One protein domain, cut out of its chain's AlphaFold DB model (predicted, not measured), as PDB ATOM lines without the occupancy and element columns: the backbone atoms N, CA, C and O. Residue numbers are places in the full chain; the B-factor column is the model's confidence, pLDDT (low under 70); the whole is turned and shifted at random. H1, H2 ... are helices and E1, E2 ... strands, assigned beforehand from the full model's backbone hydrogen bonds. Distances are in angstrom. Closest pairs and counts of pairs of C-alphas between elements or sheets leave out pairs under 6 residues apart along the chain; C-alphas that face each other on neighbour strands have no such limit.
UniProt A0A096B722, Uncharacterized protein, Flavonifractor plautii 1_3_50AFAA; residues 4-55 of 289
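Overview. This is residues 4 to 55 of the 289 residues of an uncharacterized protein of Flavonifractor plautii 1_3_50AFAA (UniProt A0A096B722). Two small two-stranded hairpins, E3 with E4 and E1 with E2, are joined end to end at a bend, their turns at opposite ends of the longest axis. From E4 a long loop, residues 30 to 42, leads away to one short helix, H1, well separated from strands E1, E2 and E3. The 52 printed residues hold four named strands and then one named helix, in the order E1, E2, E3, E4, H1, and each two-stranded sheet is antiparallel. The class is mixed, helices and strands, though under half of the residues are in named elements. The whole is only just loose, close to compact, with a radius of gyration of the C-alphas of 12.1 A and spans of 32 by 21 by 16 A.

Along the chain. Strand E3 is residues 14 to 18, 12.8 A from first to last C-alpha. E4, residues 24 to 29, is 13.9 A long and ends at C-alpha 29, (-12.897, -7.794, -13.822). E2 is residues 9 to 12, 10.1 A long. E1, residues 4 to 6, spans 6.4 A and begins at C-alpha 4, (-20.726, -13.614, -10.652). H1, residues 43 to 48, is 8.8 A long and ends at C-alpha 48, (-10.906, -27.775, -9.279).

Arrangement. E3 and E4 form an antiparallel hairpin, with 158 degrees between their directions. The C-alphas of Tyr 14 and His 29 face each other at 4.5 A; N 15 and O 28, 2.9 A, and N 28 and O 15, 2.8 A, are within hydrogen-bond range. E2 runs on into E3 across a break of 1 residue, at 46 degrees, and these two strands meet only through their link. E1 and E2 form the other antiparallel hairpin, at 132 degrees. The C-alphas of Phe 5 and Pro 10 face each other at 4.6 A, and N 4 and O 11 are within hydrogen-bond range at 2.8 A. E1 is apart from E3 and E4, and E2 is apart from E4. H1 is apart from E1, E2 and E3. In H1 every O i to N i+4 pair is within hydrogen-bond range.

Size, cuts and confidence. The two C-alphas farthest apart, those of Gly 8 and Arg 21, are 35.3 A from each other. The first and last printed C-alphas, those of Val 4 and Ser 55, are 23.1 A apart. The printed part has no cut. The links E1 to E2, E2 to E3 and E3 to E4 are tight; the link E4 to H1, 13 residues, is long. The mean pLDDT of the printed part is 82.0, and residues 6 to 8 are under 70.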
ATOM      1  N   VAL A   4     -19.667 -14.364  -9.975       79.19
ATOM      2  CA  VAL A   4     -20.726 -13.614 -10.652       79.19
ATOM      3  C   VAL A   4     -21.432 -14.560 -11.616       79.19
ATOM      4  O   VAL A   4     -20.805 -15.451 -12.177       79.19
ATOM      5  N   PHE A   5     -22.738 -14.397 -11.814       75.88
ATOM      6  CA  PHE A   5     -23.470 -15.170 -12.815       75.88
ATOM      7  C   PHE A   5     -23.436 -14.452 -14.161       75.88
ATOM      8  O   PHE A   5     -23.904 -13.320 -14.282       75.88
ATOM      9  N   GLU A   6     -22.915 -15.119 -15.186       68.38
ATOM     10  CA  GLU A   6     -22.887 -14.606 -16.551       68.38
ATOM     11  C   GLU A   6     -23.452 -15.670 -17.498       68.38
ATOM     12  O   GLU A   6     -22.909 -16.763 -17.609       68.38
ATOM     13  N   GLY A   7     -24.574 -15.374 -18.165       65.12
ATOM     14  CA  GLY A   7     -25.179 -16.300 -19.134       65.12
ATOM     15  C   GLY A   7     -25.720 -17.611 -18.544       65.12
ATOM     16  O   GLY A   7     -25.881 -18.571 -19.286       65.12
ATOM     17  N   GLY A   8     -26.001 -17.655 -17.236       69.75
ATOM     18  CA  GLY A   8     -26.503 -18.850 -16.542       69.75
ATOM     19  C   GLY A   8     -25.424 -19.684 -15.847       69.75
ATOM     20  O   GLY A   8     -25.764 -20.618 -15.126       69.75
ATOM     21  N   GLU A   9     -24.146 -19.319 -15.983       73.56
ATOM     22  CA  GLU A   9     -23.035 -20.023 -15.338       73.56
ATOM     23  C   GLU A   9     -22.320 -19.156 -14.287       73.56
ATOM     24  O   GLU A   9     -22.188 -17.941 -14.477       73.56
ATOM     25  N   PRO A  10     -21.848 -19.750 -13.172       80.19
ATOM     26  CA  PRO A  10     -21.028 -19.049 -12.193       80.19
ATOM     27  C   PRO A  10     -19.605 -18.857 -12.730       80.19
ATOM     28  O   PRO A  10     -18.927 -19.816 -13.100       80.19
ATOM     29  N   VAL A  11     -19.140 -17.609 -12.746       82.38
ATOM     30  CA  VAL A  11     -17.823 -17.213 -13.250       82.38
ATOM     31  C   VAL A  11     -17.060 -16.413 -12.191       82.38
ATOM     32  O   VAL A  11     -17.668 -15.627 -11.465       82.38
ATOM     33  N   PRO A  12     -15.730 -16.558 -12.083       84.88
ATOM     34  CA  PRO A  12     -14.927 -15.707 -11.211       84.88
ATOM     35  C   PRO A  12     -15.091 -14.213 -11.517       84.88
ATOM     36  O   PRO A  12     -14.989 -13.801 -12.671       84.88
ATOM     37  N   ALA A  13     -15.280 -13.394 -10.478       83.50
ATOM     38  CA  ALA A  13     -15.451 -11.943 -10.601       83.50
ATOM     39  C   ALA A  13     -14.189 -11.237 -11.130       83.50
ATOM     40  O   ALA A  13     -14.267 -10.252 -11.868       83.50
ATOM     41  N   TYR A  14     -13.012 -11.751 -10.763       85.44
ATOM     42  CA  TYR A  14     -11.722 -11.159 -11.098       85.44
ATOM     43  C   TYR A  14     -10.712 -12.214 -11.537       85.44
ATOM     44  O   TYR A  14     -10.612 -13.278 -10.928       85.44
ATOM     45  N   TYR A  15      -9.901 -11.846 -12.521       86.06
ATOM     46  CA  TYR A  15      -8.778 -12.624 -13.028       86.06
ATOM     47  C   TYR A  15      -7.485 -11.848 -12.798       86.06
ATOM     48  O   TYR A  15      -7.425 -10.638 -13.027       86.06
ATOM     49  N   SER A  16      -6.448 -12.537 -12.336       86.06
ATOM     50  CA  SER A  16      -5.105 -11.986 -12.168       86.06
ATOM     51  C   SER A  16      -4.233 -12.385 -13.350       86.06
ATOM     52  O   SER A  16      -4.049 -13.572 -13.605       86.06
ATOM     53  N   ILE A  17      -3.673 -11.402 -14.051       84.88
ATOM     54  CA  ILE A  17      -2.635 -11.627 -15.056       84.88
ATOM     55  C   ILE A  17      -1.297 -11.581 -14.329       84.88
ATOM     56  O   ILE A  17      -0.936 -10.549 -13.758       84.88
ATOM     57  N   THR A  18      -0.583 -12.698 -14.327       87.25
ATOM     58  CA  THR A  18       0.721 -12.842 -13.674       87.25
ATOM     59  C   THR A  18       1.836 -12.850 -14.708       87.25
ATOM     60  O   THR A  18       1.705 -13.462 -15.765       87.25
ATOM     61  N   ASP A  19       2.941 -12.178 -14.399       86.12
ATOM     62  CA  ASP A  19       4.177 -12.272 -15.176       86.12
ATOM     63  C   ASP A  19       4.872 -13.626 -14.931       86.12
ATOM     64  O   ASP A  19       4.595 -14.305 -13.938       86.12
ATOM     65  N   ALA A  20       5.831 -13.997 -15.781       80.75
ATOM     66  CA  ALA A  20       6.637 -15.217 -15.665       80.75
ATOM     67  C   ALA A  20       7.382 -15.334 -14.319       80.75
ATOM     68  O   ALA A  20       7.772 -16.425 -13.914       80.75
ATOM     69  N   ARG A  21       7.570 -14.212 -13.611       81.94
ATOM     70  CA  ARG A  21       8.175 -14.141 -12.270       81.94
ATOM     71  C   ARG A  21       7.167 -14.280 -11.118       81.94
ATOM     72  O   ARG A  21       7.553 -14.117  -9.967       81.94
ATOM     73  N   GLY A  22       5.887 -14.528 -11.405       77.38
ATOM     74  CA  GLY A  22       4.826 -14.715 -10.406       77.38
ATOM     75  C   GLY A  22       4.215 -13.423  -9.849       77.38
ATOM     76  O   GLY A  22       3.294 -13.473  -9.039       77.38
ATOM     77  N   ASN A  23       4.675 -12.254 -10.300       83.31
ATOM     78  CA  ASN A  23       4.096 -10.974  -9.895       83.31
ATOM     79  C   ASN A  23       2.764 -10.742 -10.616       83.31
ATOM     80  O   ASN A  23       2.687 -10.872 -11.838       83.31
ATOM     81  N   THR A  24       1.720 -10.355  -9.878       80.75
ATOM     82  CA  THR A  24       0.435  -9.976 -10.487       80.75
ATOM     83  C   THR A  24       0.562  -8.595 -11.123       80.75
ATOM     84  O   THR A  24       0.699  -7.596 -10.425       80.75
ATOM     85  N   VAL A  25       0.509  -8.545 -12.451       80.75
ATOM     86  CA  VAL A  25       0.634  -7.319 -13.251       80.75
ATOM     87  C   VAL A  25      -0.674  -6.536 -13.247       80.75
ATOM     88  O   VAL A  25      -0.671  -5.312 -13.150       80.75
ATOM     89  N   ALA A  26      -1.807  -7.234 -13.346       82.00
ATOM     90  CA  ALA A  26      -3.118  -6.602 -13.369       82.00
ATOM     91  C   ALA A  26      -4.205  -7.538 -12.840       82.00
ATOM     92  O   ALA A  26      -4.202  -8.738 -13.116       82.00
ATOM     93  N   LYS A  27      -5.174  -6.961 -12.126       85.38
ATOM     94  CA  LYS A  27      -6.422  -7.625 -11.746       85.38
ATOM     95  C   LYS A  27      -7.544  -7.081 -12.623       85.38
ATOM     96  O   LYS A  27      -7.851  -5.891 -12.577       85.38
ATOM     97  N   VAL A  28      -8.138  -7.942 -13.440       86.12
ATOM     98  CA  VAL A  28      -9.137  -7.571 -14.446       86.12
ATOM     99  C   VAL A  28     -10.482  -8.180 -14.070       86.12
ATOM    100  O   VAL A  28     -10.576  -9.360 -13.749       86.12
ATOM    101  N   HIS A  29     -11.526  -7.355 -14.080       87.31
ATOM    102  CA  HIS A  29     -12.897  -7.794 -13.822       87.31
ATOM    103  C   HIS A  29     -13.445  -8.604 -15.007       87.31
ATOM    104  O   HIS A  29     -13.125  -8.285 -16.155       87.31
ATOM    105  N   HIS A  30     -14.296  -9.603 -14.748       82.75
ATOM    106  CA  HIS A  30     -14.831 -10.509 -15.778       82.75
ATOM    107  C   HIS A  30     -15.484  -9.769 -16.960       82.75
ATOM    108  O   HIS A  30     -15.316 -10.174 -18.102       82.75
ATOM    109  N   SER A  31     -16.111  -8.610 -16.715       82.88
ATOM    110  CA  SER A  31     -16.731  -7.776 -17.760       82.88
ATOM    111  C   SER A  31     -15.770  -7.240 -18.829       82.88
ATOM    112  O   SER A  31     -16.221  -6.761 -19.869       82.88
ATOM    113  N   ARG A  32     -14.453  -7.280 -18.590       82.62
ATOM    114  CA  ARG A  32     -13.413  -6.839 -19.537       82.62
ATOM    115  C   ARG A  32     -12.642  -8.001 -20.159       82.62
ATOM    116  O   ARG A  32     -11.645  -7.766 -20.838       82.62
ATOM    117  N   LEU A  33     -13.074  -9.238 -19.922       83.19
ATOM    118  CA  LEU A  33     -12.423 -10.436 -20.428       83.19
ATOM    119  C   LEU A  33     -13.399 -11.278 -21.235       83.19
ATOM    120  O   LEU A  33     -14.540 -11.504 -20.850       83.19
ATOM    121  N   VAL A  34     -12.900 -11.785 -22.354       83.69
ATOM    122  CA  VAL A  34     -13.580 -12.802 -23.146       83.69
ATOM    123  C   VAL A  34     -12.837 -14.105 -22.917       83.69
ATOM    124  O   VAL A  34     -11.642 -14.196 -23.202       83.69
ATOM    125  N   ARG A  35     -13.536 -15.099 -22.374       80.25
ATOM    126  CA  ARG A  35     -12.967 -16.418 -22.102       80.25
ATOM    127  C   ARG A  35     -13.294 -17.375 -23.234       80.25
ATOM    128  O   ARG A  35     -14.436 -17.444 -23.678       80.25
ATOM    129  N   PHE A  36     -12.286 -18.131 -23.642       83.56
ATOM    130  CA  PHE A  36     -12.444 -19.301 -24.491       83.56
ATOM    131  C   PHE A  36     -12.246 -20.520 -23.601       83.56
ATOM    132  O   PHE A  36     -11.116 -20.874 -23.274       83.56
ATOM    133  N   THR A  37     -13.348 -21.098 -23.137       82.81
ATOM    134  CA  THR A  37     -13.318 -22.349 -22.382       82.81
ATOM    135  C   THR A  37     -13.223 -23.532 -23.348       82.81
ATOM    136  O   THR A  37     -13.739 -23.486 -24.472       82.81
ATOM    137  N   GLY A  38     -12.493 -24.566 -22.928       82.12
ATOM    138  CA  GLY A  38     -12.311 -25.808 -23.677       82.12
ATOM    139  C   GLY A  38     -13.558 -26.693 -23.628       82.12
ATOM    140  O   GLY A  38     -14.641 -26.242 -24.012       82.12
ATOM    141  N   ARG A  39     -13.432 -27.954 -23.206       82.31
ATOM    142  CA  ARG A  39     -14.609 -28.804 -22.951       82.31
ATOM    143  C   ARG A  39     -15.254 -28.450 -21.622       82.31
ATOM    144  O   ARG A  39     -14.580 -28.029 -20.681       82.31
ATOM    145  N   ASP A  40     -16.565 -28.643 -21.566       81.75
ATOM    146  CA  ASP A  40     -17.324 -28.446 -20.342       81.75
ATOM    147  C   ASP A  40     -17.101 -29.626 -19.399       81.75
ATOM    148  O   ASP A  40     -17.296 -30.785 -19.766       81.75
ATOM    149  N   LEU A  41     -16.688 -29.298 -18.178       83.50
ATOM    150  CA  LEU A  41     -16.420 -30.251 -17.111       83.50
ATOM    151  C   LEU A  41     -17.626 -30.354 -16.162       83.50
ATOM    152  O   LEU A  41     -18.333 -29.357 -15.942       83.50
ATOM    153  N   PRO A  42     -17.844 -31.521 -15.529       86.44
ATOM    154  CA  PRO A  42     -18.730 -31.652 -14.380       86.44
ATOM    155  C   PRO A  42     -18.408 -30.623 -13.292       86.44
ATOM    156  O   PRO A  42     -17.278 -30.161 -13.149       86.44
ATOM    157  N   PHE A  43     -19.404 -30.289 -12.469       82.00
ATOM    158  CA  PHE A  43     -19.294 -29.194 -11.500       82.00
ATOM    159  C   PHE A  43     -18.055 -29.280 -10.590       82.00
ATOM    160  O   PHE A  43     -17.397 -28.265 -10.382       82.00
ATOM    161  N   LEU A  44     -17.730 -30.466 -10.066       86.19
ATOM    162  CA  LEU A  44     -16.600 -30.653  -9.147       86.19
ATOM    163  C   LEU A  44     -15.247 -30.417  -9.831       86.19
ATOM    164  O   LEU A  44     -14.410 -29.698  -9.292       86.19
ATOM    165  N   GLU A  45     -15.063 -30.963 -11.032       81.94
ATOM    166  CA  GLU A  45     -13.843 -30.782 -11.827       81.94
ATOM    167  C   GLU A  45     -13.707 -29.335 -12.298       81.94
ATOM    168  O   GLU A  45     -12.642 -28.739 -12.191       81.94
ATOM    169  N   ARG A  46     -14.818 -28.701 -12.684       83.56
ATOM    170  CA  ARG A  46     -14.837 -27.276 -13.018       83.56
ATOM    171  C   ARG A  46     -14.411 -26.394 -11.843       83.56
ATOM    172  O   ARG A  46     -13.759 -25.380 -12.058       83.56
ATOM    173  N   VAL A  47     -14.777 -26.739 -10.606       82.69
ATOM    174  CA  VAL A  47     -14.317 -26.006  -9.413       82.69
ATOM    175  C   VAL A  47     -12.821 -26.228  -9.179       82.69
ATOM    176  O   VAL A  47     -12.125 -25.270  -8.840       82.69
ATOM    177  N   ALA A  48     -12.328 -27.452  -9.388       84.38
ATOM    178  CA  ALA A  48     -10.906 -27.775  -9.279       84.38
ATOM    179  C   ALA A  48     -10.066 -26.991 -10.304       84.38
ATOM    180  O   ALA A  48      -9.061 -26.387  -9.934       84.38
ATOM    181  N   GLU A  49     -10.555 -26.880 -11.539       81.00
ATOM    182  CA  GLU A  49      -9.955 -26.099 -12.626       81.00
ATOM    183  C   GLU A  49     -10.246 -24.591 -12.535       81.00
ATOM    184  O   GLU A  49     -10.113 -23.862 -13.513       81.00
ATOM    185  N   LEU A  50     -10.675 -24.065 -11.381       82.94
ATOM    186  CA  LEU A  50     -10.948 -22.630 -11.183       82.94
ATOM    187  C   LEU A  50     -11.933 -22.037 -12.214       82.94
ATOM    188  O   LEU A  50     -11.825 -20.870 -12.603       82.94
ATOM    189  N   TYR A  51     -12.923 -22.825 -12.629       82.31
ATOM    190  CA  TYR A  51     -13.913 -22.512 -13.664       82.31
ATOM    191  C   TYR A  51     -13.332 -22.339 -15.075       82.31
ATOM    192  O   TYR A  51     -13.968 -21.711 -15.933       82.31
ATOM    193  N   TRP A  52     -12.145 -22.896 -15.319       81.81
ATOM    194  CA  TRP A  52     -11.659 -23.207 -16.657       81.81
ATOM    195  C   TRP A  52     -12.259 -24.530 -17.148       81.81
ATOM    196  O   TRP A  52     -12.760 -25.339 -16.369       81.81
ATOM    197  N   GLY A  53     -12.292 -24.686 -18.470       83.44
ATOM    198  CA  GLY A  53     -12.696 -25.937 -19.112       83.44
ATOM    199  C   GLY A  53     -11.487 -26.830 -19.368       83.44
ATOM    200  O   GLY A  53     -10.357 -26.340 -19.379       83.44
ATOM    201  N   GLU A  54     -11.738 -28.106 -19.644       85.44
ATOM    202  CA  GLU A  54     -10.692 -29.077 -19.979       85.44
ATOM    203  C   GLU A  54     -10.011 -28.694 -21.297       85.44
ATOM    204  O   GLU A  54     -10.671 -28.267 -22.255       85.44
ATOM    205  N   SER A  55      -8.698 -28.885 -21.382       85.69
ATOM    206  CA  SER A  55      -7.977 -28.731 -22.641       85.69
ATOM    207  C   SER A  55      -8.369 -29.832 -23.630       85.69
ATOM    208  O   SER A  55      -8.289 -31.019 -23.325       85.69
TER     209      SER A  55